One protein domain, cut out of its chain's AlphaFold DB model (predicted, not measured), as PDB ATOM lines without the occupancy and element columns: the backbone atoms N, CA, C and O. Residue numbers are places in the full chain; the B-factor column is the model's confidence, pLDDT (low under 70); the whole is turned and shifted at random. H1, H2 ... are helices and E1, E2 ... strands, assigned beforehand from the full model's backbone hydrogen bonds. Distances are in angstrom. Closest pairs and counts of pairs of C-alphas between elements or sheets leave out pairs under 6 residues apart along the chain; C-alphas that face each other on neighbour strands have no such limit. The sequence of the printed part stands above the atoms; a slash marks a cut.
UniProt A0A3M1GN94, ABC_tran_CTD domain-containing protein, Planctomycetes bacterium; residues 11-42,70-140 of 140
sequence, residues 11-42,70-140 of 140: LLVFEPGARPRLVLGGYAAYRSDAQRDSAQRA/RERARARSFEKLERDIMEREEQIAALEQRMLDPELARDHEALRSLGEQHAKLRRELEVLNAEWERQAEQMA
ATOM      1  N   LEU A  11     219.228 177.701 129.861       58.69
ATOM      2  CA  LEU A  11     220.012 176.742 130.636       58.69
ATOM      3  C   LEU A  11     221.386 177.334 130.957       58.69
ATOM      4  O   LEU A  11     222.119 177.727 130.049       58.69
ATOM      5  N   LEU A  12     221.763 177.368 132.235       52.09
ATOM      6  CA  LEU A  12     223.143 177.641 132.629       52.09
ATOM      7  C   LEU A  12     223.896 176.323 132.793       52.09
ATOM      8  O   LEU A  12     223.569 175.506 133.653       52.09
ATOM      9  N   VAL A  13     224.925 176.128 131.973       62.12
ATOM     10  CA  VAL A  13     225.789 174.949 132.021       62.12
ATOM     11  C   VAL A  13     227.090 175.309 132.720       62.12
ATOM     12  O   VAL A  13     227.809 176.221 132.298       62.12
ATOM     13  N   PHE A  14     227.411 174.557 133.769       50.62
ATOM     14  CA  PHE A  14     228.659 174.684 134.510       50.62
ATOM     15  C   PHE A  14     229.584 173.519 134.171       50.62
ATOM     16  O   PHE A  14     229.356 172.389 134.601       50.62
ATOM     17  N   GLU A  15     230.657 173.801 133.436       53.06
ATOM     18  CA  GLU A  15     231.717 172.823 133.221       53.06
ATOM     19  C   GLU A  15     232.883 173.023 134.198       53.06
ATOM     20  O   GLU A  15     233.317 174.160 134.439       53.06
ATOM     21  N   PRO A  16     233.454 171.934 134.740       39.94
ATOM     22  CA  PRO A  16     234.593 172.023 135.637       39.94
ATOM     23  C   PRO A  16     235.818 172.583 134.902       39.94
ATOM     24  O   PRO A  16     236.468 171.901 134.108       39.94
ATOM     25  N   GLY A  17     236.141 173.842 135.210       47.16
ATOM     26  CA  GLY A  17     237.295 174.573 134.680       47.16
ATOM     27  C   GLY A  17     236.969 175.641 133.631       47.16
ATOM     28  O   GLY A  17     237.885 176.359 133.230       47.16
ATOM     29  N   ALA A  18     235.705 175.793 133.226       48.81
ATOM     30  CA  ALA A  18     235.278 176.811 132.266       48.81
ATOM     31  C   ALA A  18     234.364 177.869 132.907       48.81
ATOM     32  O   ALA A  18     233.852 177.696 134.015       48.81
ATOM     33  N   ARG A  19     234.178 178.999 132.210       46.03
ATOM     34  CA  ARG A  19     233.144 179.973 132.582       46.03
ATOM     35  C   ARG A  19     231.771 179.377 132.261       46.03
ATOM     36  O   ARG A  19     231.657 178.739 131.211       46.03
ATOM     37  N   PRO A  20     230.763 179.586 133.121       50.97
ATOM     38  CA  PRO A  20     229.415 179.116 132.847       50.97
ATOM     39  C   PRO A  20     228.932 179.650 131.501       50.97
ATOM     40  O   PRO A  20     229.158 180.817 131.172       50.97
ATOM     41  N   ARG A  21     228.304 178.777 130.712       50.12
ATOM     42  CA  ARG A  21     227.723 179.140 129.417       50.12
ATOM     43  C   ARG A  21     226.210 179.160 129.531       50.12
ATOM     44  O   ARG A  21     225.607 178.204 130.013       50.12
ATOM     45  N   LEU A  22     225.624 180.256 129.061       47.47
ATOM     46  CA  LEU A  22     224.188 180.384 128.880       47.47
ATOM     47  C   LEU A  22     223.818 179.761 127.534       47.47
ATOM     48  O   LEU A  22     224.186 180.285 126.482       47.47
ATOM     49  N   VAL A  23     223.102 178.645 127.570       55.59
ATOM     50  CA  VAL A  23     222.513 178.020 126.389       55.59
ATOM     51  C   VAL A  23     221.057 178.468 126.314       55.59
ATOM     52  O   VAL A  23     220.270 178.226 127.230       55.59
ATOM     53  N   LEU A  24     220.712 179.167 125.234       45.25
ATOM     54  CA  LEU A  24     219.332 179.535 124.925       45.25
ATOM     55  C   LEU A  24     218.683 178.357 124.194       45.25
ATOM     56  O   LEU A  24     219.128 177.981 123.110       45.25
ATOM     57  N   GLY A  25     217.663 177.762 124.807       48.94
ATOM     58  CA  GLY A  25     217.040 176.522 124.348       48.94
ATOM     59  C   GLY A  25     216.954 175.484 125.464       48.94
ATOM     60  O   GLY A  25     217.888 175.310 126.247       48.94
ATOM     61  N   GLY A  26     215.808 174.809 125.548       50.72
ATOM     62  CA  GLY A  26     215.504 173.891 126.641       50.72
ATOM     63  C   GLY A  26     216.430 172.684 126.756       50.72
ATOM     64  O   GLY A  26     217.265 172.397 125.899       50.72
ATOM     65  N   TYR A  27     216.248 171.940 127.845       47.41
ATOM     66  CA  TYR A  27     217.089 170.819 128.281       47.41
ATOM     67  C   TYR A  27     217.385 169.759 127.194       47.41
ATOM     68  O   TYR A  27     218.456 169.147 127.191       47.41
ATOM     69  N   ALA A  28     216.481 169.579 126.227       50.50
ATOM     70  CA  ALA A  28     216.665 168.682 125.086       50.50
ATOM     71  C   ALA A  28     217.812 169.103 124.138       50.50
ATOM     72  O   ALA A  28     218.523 168.242 123.610       50.50
ATOM     73  N   ALA A  29     218.036 170.409 123.952       53.22
ATOM     74  CA  ALA A  29     219.119 170.930 123.115       53.22
ATOM     75  C   ALA A  29     220.491 170.678 123.763       53.22
ATOM     76  O   ALA A  29     221.406 170.181 123.108       53.22
ATOM     77  N   TYR A  30     220.597 170.900 125.078       55.06
ATOM     78  CA  TYR A  30     221.815 170.631 125.846       55.06
ATOM     79  C   TYR A  30     222.233 169.151 125.806       55.06
ATOM     80  O   TYR A  30     223.416 168.842 125.668       55.06
ATOM     81  N   ARG A  31     221.276 168.215 125.856       49.25
ATOM     82  CA  ARG A  31     221.581 166.773 125.838       49.25
ATOM     83  C   ARG A  31     222.216 166.310 124.518       49.25
ATOM     84  O   ARG A  31     223.015 165.377 124.524       49.25
ATOM     85  N   SER A  32     221.882 166.975 123.411       51.78
ATOM     86  CA  SER A  32     222.430 166.679 122.079       51.78
ATOM     87  C   SER A  32     223.843 167.251 121.891       51.78
ATOM     88  O   SER A  32     224.658 166.654 121.191       51.78
ATOM     89  N   ASP A  33     224.148 168.369 122.554       51.22
ATOM     90  CA  ASP A  33     225.459 169.030 122.512       51.22
ATOM     91  C   ASP A  33     226.469 168.364 123.470       51.22
ATOM     92  O   ASP A  33     227.607 168.089 123.096       51.22
ATOM     93  N   ALA A  34     226.022 167.945 124.662       52.94
ATOM     94  CA  ALA A  34     226.847 167.222 125.638       52.94
ATOM     95  C   ALA A  34     227.363 165.857 125.122       52.94
ATOM     96  O   ALA A  34     228.436 165.387 125.520       52.94
ATOM     97  N   GLN A  35     226.635 165.212 124.202       47.34
ATOM     98  CA  GLN A  35     227.109 163.996 123.524       47.34
ATOM     99  C   GLN A  35     228.193 164.274 122.471       47.34
ATOM    100  O   GLN A  35     228.988 163.384 122.178       47.34
ATOM    101  N   ARG A  36     228.266 165.495 121.923       48.38
ATOM    102  CA  ARG A  36     229.317 165.897 120.975       48.38
ATOM    103  C   ARG A  36     230.597 166.323 121.695       48.38
ATOM    104  O   ARG A  36     231.678 165.895 121.298       48.38
ATOM    105  N   ASP A  37     230.474 167.063 122.797       46.47
ATOM    106  CA  ASP A  37     231.634 167.533 123.575       46.47
ATOM    107  C   ASP A  37     232.351 166.394 124.325       46.47
ATOM    108  O   ASP A  37     233.581 166.377 124.430       46.47
ATOM    109  N   SER A  38     231.616 165.373 124.783       45.91
ATOM    110  CA  SER A  38     232.219 164.179 125.398       45.91
ATOM    111  C   SER A  38     233.029 163.330 124.408       45.91
ATOM    112  O   SER A  38     234.062 162.779 124.793       45.91
ATOM    113  N   ALA A  39     232.628 163.281 123.133       44.16
ATOM    114  CA  ALA A  39     233.395 162.617 122.079       44.16
ATOM    115  C   ALA A  39     234.698 163.373 121.757       44.16
ATOM    116  O   ALA A  39     235.748 162.758 121.591       44.16
ATOM    117  N   GLN A  40     234.662 164.708 121.765       43.19
ATOM    118  CA  GLN A  40     235.804 165.555 121.403       43.19
ATOM    119  C   GLN A  40     236.863 165.655 122.522       43.19
ATOM    120  O   GLN A  40     238.064 165.791 122.262       43.19
ATOM    121  N   ARG A  41     236.443 165.519 123.788       40.69
ATOM    122  CA  ARG A  41     237.338 165.520 124.960       40.69
ATOM    123  C   ARG A  41     238.081 164.193 125.167       40.69
ATOM    124  O   ARG A  41     239.127 164.191 125.813       40.69
ATOM    125  N   ALA A  42     237.579 163.090 124.611       44.66
ATOM    126  CA  ALA A  42     238.240 161.784 124.659       44.66
ATOM    127  C   ALA A  42     239.423 161.667 123.674       44.66
ATOM    128  O   ALA A  42     240.336 160.880 123.913       44.66
ATOM    129  N   ARG A  70     236.918 184.490 146.339       74.44
ATOM    130  CA  ARG A  70     235.822 185.410 145.991       74.44
ATOM    131  C   ARG A  70     234.835 184.764 145.016       74.44
ATOM    132  O   ARG A  70     233.637 184.833 145.253       74.44
ATOM    133  N   GLU A  71     235.323 184.071 143.990       76.19
ATOM    134  CA  GLU A  71     234.479 183.333 143.036       76.19
ATOM    135  C   GLU A  71     233.665 182.227 143.726       76.19
ATOM    136  O   GLU A  71     232.451 182.162 143.558       76.19
ATOM    137  N   ARG A  72     234.292 181.421 144.593       73.44
ATOM    138  CA  ARG A  72     233.590 180.384 145.373       73.44
ATOM    139  C   ARG A  72     232.589 180.956 146.375       73.44
ATOM    140  O   ARG A  72     231.614 180.296 146.716       73.44
ATOM    141  N   ALA A  73     232.859 182.133 146.935       76.50
ATOM    142  CA  ALA A  73     231.916 182.803 147.825       76.50
ATOM    143  C   ALA A  73     230.678 183.282 147.053       76.50
ATOM    144  O   ALA A  73     229.566 183.054 147.515       76.50
ATOM    145  N   ARG A  74     230.874 183.859 145.860       76.38
ATOM    146  CA  ARG A  74     229.783 184.272 144.965       76.38
ATOM    147  C   ARG A  74     228.933 183.086 144.519       76.38
ATOM    148  O   ARG A  74     227.725 183.139 144.688       76.38
ATOM    149  N   ALA A  75     229.562 181.998 144.071       75.31
ATOM    150  CA  ALA A  75     228.849 180.782 143.675       75.31
ATOM    151  C   ALA A  75     227.970 180.233 144.811       75.31
ATOM    152  O   ALA A  75     226.788 179.993 144.613       75.31
ATOM    153  N   ARG A  76     228.507 180.133 146.035       78.06
ATOM    154  CA  ARG A  76     227.730 179.668 147.200       78.06
ATOM    155  C   ARG A  76     226.579 180.600 147.578       78.06
ATOM    156  O   ARG A  76     225.556 180.128 148.064       78.06
ATOM    157  N   SER A  77     226.767 181.909 147.408       80.94
ATOM    158  CA  SER A  77     225.716 182.903 147.637       80.94
ATOM    159  C   SER A  77     224.586 182.745 146.624       80.94
ATOM    160  O   SER A  77     223.424 182.743 147.012       80.94
ATOM    161  N   PHE A  78     224.938 182.544 145.355       78.44
ATOM    162  CA  PHE A  78     223.989 182.325 144.271       78.44
ATOM    163  C   PHE A  78     223.200 181.023 144.464       78.44
ATOM    164  O   PHE A  78     221.977 181.045 144.483       78.44
ATOM    165  N   GLU A  79     223.879 179.912 144.771       79.75
ATOM    166  CA  GLU A  79     223.216 178.635 145.084       79.75
ATOM    167  C   GLU A  79     222.283 178.739 146.301       79.75
ATOM    168  O   GLU A  79     221.274 178.042 146.390       79.75
ATOM    169  N   LYS A  80     222.635 179.563 147.299       84.19
ATOM    170  CA  LYS A  80     221.757 179.807 148.451       84.19
ATOM    171  C   LYS A  80     220.503 180.555 148.015       84.19
ATOM    172  O   LYS A  80     219.422 180.168 148.439       84.19
ATOM    173  N   LEU A  81     220.664 181.578 147.185       84.94
ATOM    174  CA  LEU A  81     219.564 182.373 146.667       84.94
ATOM    175  C   LEU A  81     218.595 181.520 145.838       84.94
ATOM    176  O   LEU A  81     217.392 181.594 146.050       84.94
ATOM    177  N   GLU A  82     219.110 180.633 144.985       85.81
ATOM    178  CA  GLU A  82     218.291 179.674 144.230       85.81
ATOM    179  C   GLU A  82     217.526 178.716 145.148       85.81
ATOM    180  O   GLU A  82     216.327 178.514 144.973       85.81
ATOM    181  N   ARG A  83     218.187 178.158 146.173       84.81
ATOM    182  CA  ARG A  83     217.499 177.322 147.172       84.81
ATOM    183  C   ARG A  83     216.401 178.089 147.899       84.81
ATOM    184  O   ARG A  83     215.323 177.543 148.106       84.81
ATOM    185  N   ASP A  84     216.681 179.334 148.270       83.12
ATOM    186  CA  ASP A  84     215.723 180.184 148.962       83.12
ATOM    187  C   ASP A  84     214.490 180.474 148.091       83.12
ATOM    188  O   ASP A  84     213.374 180.447 148.607       83.12
ATOM    189  N   ILE A  85     214.683 180.699 146.787       85.06
ATOM    190  CA  ILE A  85     213.610 180.875 145.798       85.06
ATOM    191  C   ILE A  85     212.759 179.607 145.701       85.06
ATOM    192  O   ILE A  85     211.551 179.680 145.920       85.06
ATOM    193  N   MET A  86     213.379 178.441 145.479       84.56
ATOM    194  CA  MET A  86     212.648 177.170 145.356       84.56
ATOM    195  C   MET A  86     211.813 176.852 146.603       84.56
ATOM    196  O   MET A  86     210.673 176.412 146.489       84.56
ATOM    197  N   GLU A  87     212.356 177.093 147.800       87.69
ATOM    198  CA  GLU A  87     211.626 176.871 149.053       87.69
ATOM    199  C   GLU A  87     210.387 177.776 149.151       87.69
ATOM    200  O   GLU A  87     209.320 177.340 149.583       87.69
ATOM    201  N   ARG A  88     210.500 179.040 148.724       84.50
ATOM    202  CA  ARG A  88     209.389 180.007 148.756       84.50
ATOM    203  C   ARG A  88     208.329 179.649 147.721       84.50
ATOM    204  O   ARG A  88     207.142 179.740 148.023       84.50
ATOM    205  N   GLU A  89     208.738 179.191 146.543       88.94
ATOM    206  CA  GLU A  89     207.828 178.675 145.517       88.94
ATOM    207  C   GLU A  89     207.068 177.434 145.998       88.94
ATOM    208  O   GLU A  89     205.851 177.358 145.830       88.94
ATOM    209  N   GLU A  90     207.745 176.494 146.666       89.44
ATOM    210  CA  GLU A  90     207.105 175.308 147.244       89.44
ATOM    211  C   GLU A  90     206.103 175.686 148.346       89.44
ATOM    212  O   GLU A  90     204.982 175.172 148.376       89.44
ATOM    213  N   GLN A  91     206.462 176.633 149.217       87.25
ATOM    214  CA  GLN A  91     205.565 177.149 150.255       87.25
ATOM    215  C   GLN A  91     204.328 177.830 149.662       87.25
ATOM    216  O   GLN A  91     203.216 177.598 150.142       87.25
ATOM    217  N   ILE A  92     204.499 178.636 148.610       88.44
ATOM    218  CA  ILE A  92     203.392 179.269 147.882       88.44
ATOM    219  C   ILE A  92     202.493 178.202 147.261       88.44
ATOM    220  O   ILE A  92     201.284 178.249 147.472       88.44
ATOM    221  N   ALA A  93     203.062 177.218 146.565       87.62
ATOM    222  CA  ALA A  93     202.294 176.146 145.941       87.62
ATOM    223  C   ALA A  93     201.505 175.336 146.983       87.62
ATOM    224  O   ALA A  93     200.322 175.059 146.791       87.62
ATOM    225  N   ALA A  94     202.122 174.999 148.119       88.12
ATOM    226  CA  ALA A  94     201.453 174.297 149.211       88.12
ATOM    227  C   ALA A  94     200.312 175.127 149.828       88.12
ATOM    228  O   ALA A  94     199.256 174.579 150.150       88.12
ATOM    229  N   LEU A  95     200.502 176.441 149.979       88.31
ATOM    230  CA  LEU A  95     199.454 177.359 150.426       88.31
ATOM    231  C   LEU A  95     198.311 177.446 149.418       88.31
ATOM    232  O   LEU A  95     197.158 177.308 149.815       88.31
ATOM    233  N   GLU A  96     198.612 177.603 148.132       88.25
ATOM    234  CA  GLU A  96     197.611 177.645 147.063       88.25
ATOM    235  C   GLU A  96     196.787 176.350 147.025       88.25
ATOM    236  O   GLU A  96     195.566 176.415 146.930       88.25
ATOM    237  N   GLN A  97     197.411 175.180 147.209       87.75
ATOM    238  CA  GLN A  97     196.684 173.909 147.329       87.75
ATOM    239  C   GLN A  97     195.736 173.880 148.532       87.75
ATOM    240  O   GLN A  97     194.616 173.388 148.416       87.75
ATOM    241  N   ARG A  98     196.142 174.436 149.679       83.88
ATOM    242  CA  ARG A  98     195.271 174.538 150.863       83.88
ATOM    243  C   ARG A  98     194.115 175.512 150.649       83.88
ATOM    244  O   ARG A  98     193.019 175.250 151.123       83.88
ATOM    245  N   MET A  99     194.329 176.606 149.915       82.56
ATOM    246  CA  MET A  99     193.266 177.566 149.580       82.56
ATOM    247  C   MET A  99     192.189 176.972 148.663       82.56
ATOM    248  O   MET A  99     191.079 177.494 148.623       82.56
ATOM    249  N   LEU A 100     192.503 175.897 147.930       84.50
ATOM    250  CA  LEU A 100     191.546 175.172 147.091       84.50
ATOM    251  C   LEU A 100     190.656 174.204 147.889       84.50
ATOM    252  O   LEU A 100     189.723 173.644 147.314       84.50
ATOM    253  N   ASP A 101     190.921 173.997 149.185       85.75
ATOM    254  CA  ASP A 101     190.111 173.125 150.033       85.75
ATOM    255  C   ASP A 101     188.736 173.772 150.323       85.75
ATOM    256  O   ASP A 101     188.665 174.838 150.952       85.75
ATOM    257  N   PRO A 102     187.621 173.155 149.884       77.88
ATOM    258  CA  PRO A 102     186.278 173.698 150.078       77.88
ATOM    259  C   PRO A 102     185.853 173.792 151.550       77.88
ATOM    260  O   PRO A 102     184.981 174.602 151.867       77.88
ATOM    261  N   GLU A 103     186.457 173.015 152.453       79.19
ATOM    262  CA  GLU A 103     186.191 173.130 153.892       79.19
ATOM    263  C   GLU A 103     186.855 174.384 154.479       79.19
ATOM    264  O   GLU A 103     186.277 175.045 155.342       79.19
ATOM    265  N   LEU A 104     188.016 174.783 153.949       76.19
ATOM    266  CA  LEU A 104     188.714 176.009 154.344       76.19
ATOM    267  C   LEU A 104     188.006 177.265 153.816       76.19
ATOM    268  O   LEU A 104     188.014 178.306 154.466       76.19
ATOM    269  N   ALA A 105     187.330 177.161 152.669       69.31
ATOM    270  CA  ALA A 105     186.526 178.246 152.101       69.31
ATOM    271  C   ALA A 105     185.326 178.646 152.982       69.31
ATOM    272  O   ALA A 105     184.798 179.749 152.841       69.31
ATOM    273  N   ARG A 106     184.897 177.766 153.896       78.94
ATOM    274  CA  ARG A 106     183.832 178.044 154.874       78.94
ATOM    275  C   ARG A 106     184.332 178.845 156.077       78.94
ATOM    276  O   ARG A 106     183.523 179.475 156.752       78.94
ATOM    277  N   ASP A 107     185.643 178.860 156.313       86.19
ATOM    278  CA  ASP A 107     186.289 179.640 157.365       86.19
ATOM    279  C   ASP A 107     186.908 180.918 156.778       86.19
ATOM    280  O   ASP A 107     188.026 180.954 156.257       86.19
ATOM    281  N   HIS A 108     186.148 182.007 156.872       82.25
ATOM    282  CA  HIS A 108     186.543 183.307 156.336       82.25
ATOM    283  C   HIS A 108     187.790 183.893 157.025       82.25
ATOM    284  O   HIS A 108     188.504 184.691 156.411       82.25
ATOM    285  N   GLU A 109     188.054 183.544 158.288       87.38
ATOM    286  CA  GLU A 109     189.218 184.041 159.027       87.38
ATOM    287  C   GLU A 109     190.482 183.284 158.606       87.38
ATOM    288  O   GLU A 109     191.496 183.909 158.276       87.38
ATOM    289  N   ALA A 110     190.391 181.954 158.497       85.19
ATOM    290  CA  ALA A 110     191.470 181.120 157.973       85.19
ATOM    291  C   ALA A 110     191.835 181.497 156.530       85.19
ATOM    292  O   ALA A 110     193.019 181.633 156.210       85.19
ATOM    293  N   LEU A 111     190.839 181.745 155.671       86.88
ATOM    294  CA  LEU A 111     191.064 182.157 154.283       86.88
ATOM    295  C   LEU A 111     191.784 183.512 154.194       86.88
ATOM    296  O   LEU A 111     192.710 183.672 153.396       86.88
ATOM    297  N   ARG A 112     191.394 184.483 155.035       88.31
ATOM    298  CA  ARG A 112     192.065 185.791 155.098       88.31
ATOM    299  C   ARG A 112     193.522 185.632 155.531       88.31
ATOM    300  O   ARG A 112     194.404 186.170 154.869       88.31
ATOM    301  N   SER A 113     193.771 184.868 156.595       89.50
ATOM    302  CA  SER A 113     195.130 184.617 157.086       89.50
ATOM    303  C   SER A 113     196.000 183.922 156.035       89.50
ATOM    304  O   SER A 113     197.154 184.307 155.843       89.50
ATOM    305  N   LEU A 114     195.455 182.940 155.306       88.25
ATOM    306  CA  LEU A 114     196.164 182.295 154.199       88.25
ATOM    307  C   LEU A 114     196.476 183.278 153.067       88.25
ATOM    308  O   LEU A 114     197.590 183.267 152.550       88.25
ATOM    309  N   GLY A 115     195.524 184.140 152.704       88.62
ATOM    310  CA  GLY A 115     195.726 185.165 151.680       88.62
ATOM    311  C   GLY A 115     196.818 186.172 152.055       88.62
ATOM    312  O   GLY A 115     197.649 186.525 151.220       88.62
ATOM    313  N   GLU A 116     196.872 186.594 153.320       92.94
ATOM    314  CA  GLU A 116     197.934 187.469 153.830       92.94
ATOM    315  C   GLU A 116     199.307 186.782 153.803       92.94
ATOM    316  O   GLU A 116     200.292 187.379 153.360       92.94
ATOM    317  N   GLN A 117     199.374 185.513 154.221       91.62
ATOM    318  CA  GLN A 117     200.599 184.708 154.165       91.62
ATOM    319  C   GLN A 117     201.078 184.504 152.725       91.62
ATOM    320  O   GLN A 117     202.261 184.673 152.435       91.62
ATOM    321  N   HIS A 118     200.159 184.206 151.807       91.31
ATOM    322  CA  HIS A 118     200.447 184.044 150.386       91.31
ATOM    323  C   HIS A 118     200.966 185.341 149.756       91.31
ATOM    324  O   HIS A 118     202.010 185.335 149.103       91.31
ATOM    325  N   ALA A 119     200.316 186.475 150.030       92.44
ATOM    326  CA  ALA A 119     200.769 187.780 149.562       92.44
ATOM    327  C   ALA A 119     202.153 188.152 150.122       92.44
ATOM    328  O   ALA A 119     202.975 188.731 149.409       92.44
ATOM    329  N   LYS A 120     202.438 187.808 151.387       95.00
ATOM    330  CA  LYS A 120     203.757 188.006 152.001       95.00
ATOM    331  C   LYS A 120     204.829 187.176 151.297       95.00
ATOM    332  O   LYS A 120     205.845 187.736 150.895       95.00
ATOM    333  N   LEU A 121     204.588 185.879 151.105       90.19
ATOM    334  CA  LEU A 121     205.540 184.985 150.445       90.19
ATOM    335  C   LEU A 121     205.787 185.380 148.989       90.19
ATOM    336  O   LEU A 121     206.932 185.357 148.551       90.19
ATOM    337  N   ARG A 122     204.755 185.819 148.254       91.19
ATOM    338  CA  ARG A 122     204.939 186.342 146.891       91.19
ATOM    339  C   ARG A 122     205.847 187.567 146.857       91.19
ATOM    340  O   ARG A 122     206.743 187.618 146.025       91.19
ATOM    341  N   ARG A 123     205.674 188.515 147.782       94.75
ATOM    342  CA  ARG A 123     206.567 189.683 147.883       94.75
ATOM    343  C   ARG A 123     208.002 189.277 148.216       94.75
ATOM    344  O   ARG A 123     208.939 189.842 147.663       94.75
ATOM    345  N   GLU A 124     208.188 188.314 149.117       92.31
ATOM    346  CA  GLU A 124     209.520 187.785 149.442       92.31
ATOM    347  C   GLU A 124     210.166 187.124 148.219       92.31
ATOM    348  O   GLU A 124     211.329 187.394 147.922       92.31
ATOM    349  N   LEU A 125     209.400 186.329 147.468       90.44
ATOM    350  CA  LEU A 125     209.850 185.697 146.233       90.44
ATOM    351  C   LEU A 125     210.243 186.730 145.165       90.44
ATOM    352  O   LEU A 125     211.297 186.598 144.554       90.44
ATOM    353  N   GLU A 126     209.451 187.787 144.975       92.88
ATOM    354  CA  GLU A 126     209.783 188.892 144.061       92.88
ATOM    355  C   GLU A 126     211.110 189.568 144.434       92.88
ATOM    356  O   GLU A 126     211.939 189.840 143.565       92.88
ATOM    357  N   VAL A 127     211.349 189.805 145.729       94.06
ATOM    358  CA  VAL A 127     212.612 190.384 146.214       94.06
ATOM    359  C   VAL A 127     213.793 189.452 145.941       94.06
ATOM    360  O   VAL A 127     214.835 189.920 145.474       94.06
ATOM    361  N   LEU A 128     213.636 188.150 146.204       87.75
ATOM    362  CA  LEU A 128     214.672 187.146 145.948       87.75
ATOM    363  C   LEU A 128     214.970 187.015 144.449       87.75
ATOM    364  O   LEU A 128     216.137 186.989 144.066       87.75
ATOM    365  N   ASN A 129     213.944 187.023 143.595       86.31
ATOM    366  CA  ASN A 129     214.099 186.988 142.139       86.31
ATOM    367  C   ASN A 129     214.812 188.238 141.611       86.31
ATOM    368  O   ASN A 129     215.748 188.125 140.824       86.31
ATOM    369  N   ALA A 130     214.464 189.428 142.108       91.75
ATOM    370  CA  ALA A 130     215.170 190.657 141.747       91.75
ATOM    371  C   ALA A 130     216.635 190.654 142.225       91.75
ATOM    372  O   ALA A 130     217.522 191.233 141.594       91.75
ATOM    373  N   GLU A 131     216.933 190.043 143.374       88.75
ATOM    374  CA  GLU A 131     218.318 189.809 143.788       88.75
ATOM    375  C   GLU A 131     219.031 188.825 142.854       88.75
ATOM    376  O   GLU A 131     220.173 189.084 142.468       88.75
ATOM    377  N   TRP A 132     218.356 187.752 142.448       90.00
ATOM    378  CA  TRP A 132     218.914 186.732 141.567       90.00
ATOM    379  C   TRP A 132     219.256 187.308 140.198       90.00
ATOM    380  O   TRP A 132     220.384 187.135 139.741       90.00
ATOM    381  N   GLU A 133     218.352 188.090 139.605       88.25
ATOM    382  CA  GLU A 133     218.585 188.791 138.339       88.25
ATOM    383  C   GLU A 133     219.816 189.697 138.428       88.25
ATOM    384  O   GLU A 133     220.729 189.599 137.608       88.25
ATOM    385  N   ARG A 134     219.918 190.503 139.492       88.31
ATOM    386  CA  ARG A 134     221.080 191.380 139.714       88.31
ATOM    387  C   ARG A 134     222.386 190.609 139.881       88.31
ATOM    388  O   ARG A 134     223.435 191.105 139.466       88.31
ATOM    389  N   GLN A 135     222.372 189.445 140.533       86.00
ATOM    390  CA  GLN A 135     223.571 188.613 140.668       86.00
ATOM    391  C   GLN A 135     223.927 187.920 139.345       86.00
ATOM    392  O   GLN A 135     225.108 187.845 139.009       86.00
ATOM    393  N   ALA A 136     222.928 187.480 138.577       82.25
ATOM    394  CA  ALA A 136     223.108 186.867 137.267       82.25
ATOM    395  C   ALA A 136     223.711 187.856 136.255       82.25
ATOM    396  O   ALA A 136     224.673 187.515 135.570       82.25
ATOM    397  N   GLU A 137     223.230 189.103 136.222       86.44
ATOM    398  CA  GLU A 137     223.786 190.173 135.377       86.44
ATOM    399  C   GLU A 137     225.248 190.493 135.710       86.44
ATOM    400  O   GLU A 137     226.049 190.746 134.818       86.44
ATOM    401  N   GLN A 138     225.631 190.441 136.989       76.00
ATOM    402  CA  GLN A 138     227.023 190.651 137.415       76.00
ATOM    403  C   GLN A 138     227.955 189.483 137.058       76.00
ATOM    404  O   GLN A 138     229.181 189.615 137.172       76.00
ATOM    405  N   MET A 139     227.392 188.325 136.711       68.50
ATOM    406  CA  MET A 139     228.127 187.120 136.333       68.50
ATOM    407  C   MET A 139     228.216 186.908 134.814       68.50
ATOM    408  O   MET A 139     229.077 186.126 134.396       68.50
ATOM    409  N   ALA A 140     227.365 187.579 134.030       61.22
ATOM    410  CA  ALA A 140     227.414 187.625 132.566       61.22
ATOM    411  C   ALA A 140     228.623 188.436 132.062       61.22
ATOM    412  O   ALA A 140     229.269 187.975 131.089       61.22
TER     413      ALA A 140
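What this domain is: This is residues 11 to 42 and 70 to 140 of the 140 residues of the protein "ABC_tran_CTD domain-containing protein" of Planctomycetes bacterium (UniProt A0A3M1GN94). A long helical hairpin, H2 and H3, makes most of the length, and a small separate part, the strand hairpin E1 and E2 with helix H1 after it, lies near the end where H2 begins and H3 ends. Residues 31 to 42 of H1 stick out free. The printed part has 103 residues, with elements in the order E1, E2, H1, H2, H3; the sheet, order E1 - E2, is antiparallel and the class is mostly helix. The whole is extended, with a radius of gyration of the C-alphas of 19.8 A and spans of 64 by 32 by 18 A.

Where its parts are: E1 is residues 11 to 13, beginning at C-alpha 11 (220.012, 176.742, 130.636), and E2 is residues 21 to 24. H1, residues 27 to 42, is 23.3 A long. H2, residues 70 to 99, is 43.4 A long and begins at C-alpha 70 (235.822, 185.410, 145.991). H3, residues 108 to 137, is 43.3 A long and ends at C-alpha 137 (223.786, 190.173, 135.377).

How they stand to each other: H2 and H3 touch, closest at the C-alphas of Ile 85 and Leu 125, 6.1 A apart. They run opposite ways at a shallow tilt of 24 degrees. E1 and E2 are antiparallel at 155 degrees, with N 11 and O 23 at 2.9 A and N 23 and O 11 at 2.8 A, within hydrogen-bond range. The closest C-alphas of E1 and H1 are those of Leu 11 and Tyr 27, 7.0 A apart. H1 is apart from H2 and H3, and so are both strands. Every O i to N i+4 pair is within hydrogen-bond range in H2 and H3, against 7 of 12 in H1.

The domain as a whole: The farthest C-alphas, of Ala 42 and His 108, are 64.3 A apart. Residues 43 to 69 are not printed; C-alphas 42 and 70 are 31.9 A apart across this cut. Of the links printed whole, E2 to H1 is tight, and E1 to E2 and H2 to H3 are short. The mean pLDDT of the printed part is 73.8; residues 11 to 42, residue 105 and residues 139 to 140 are under 70.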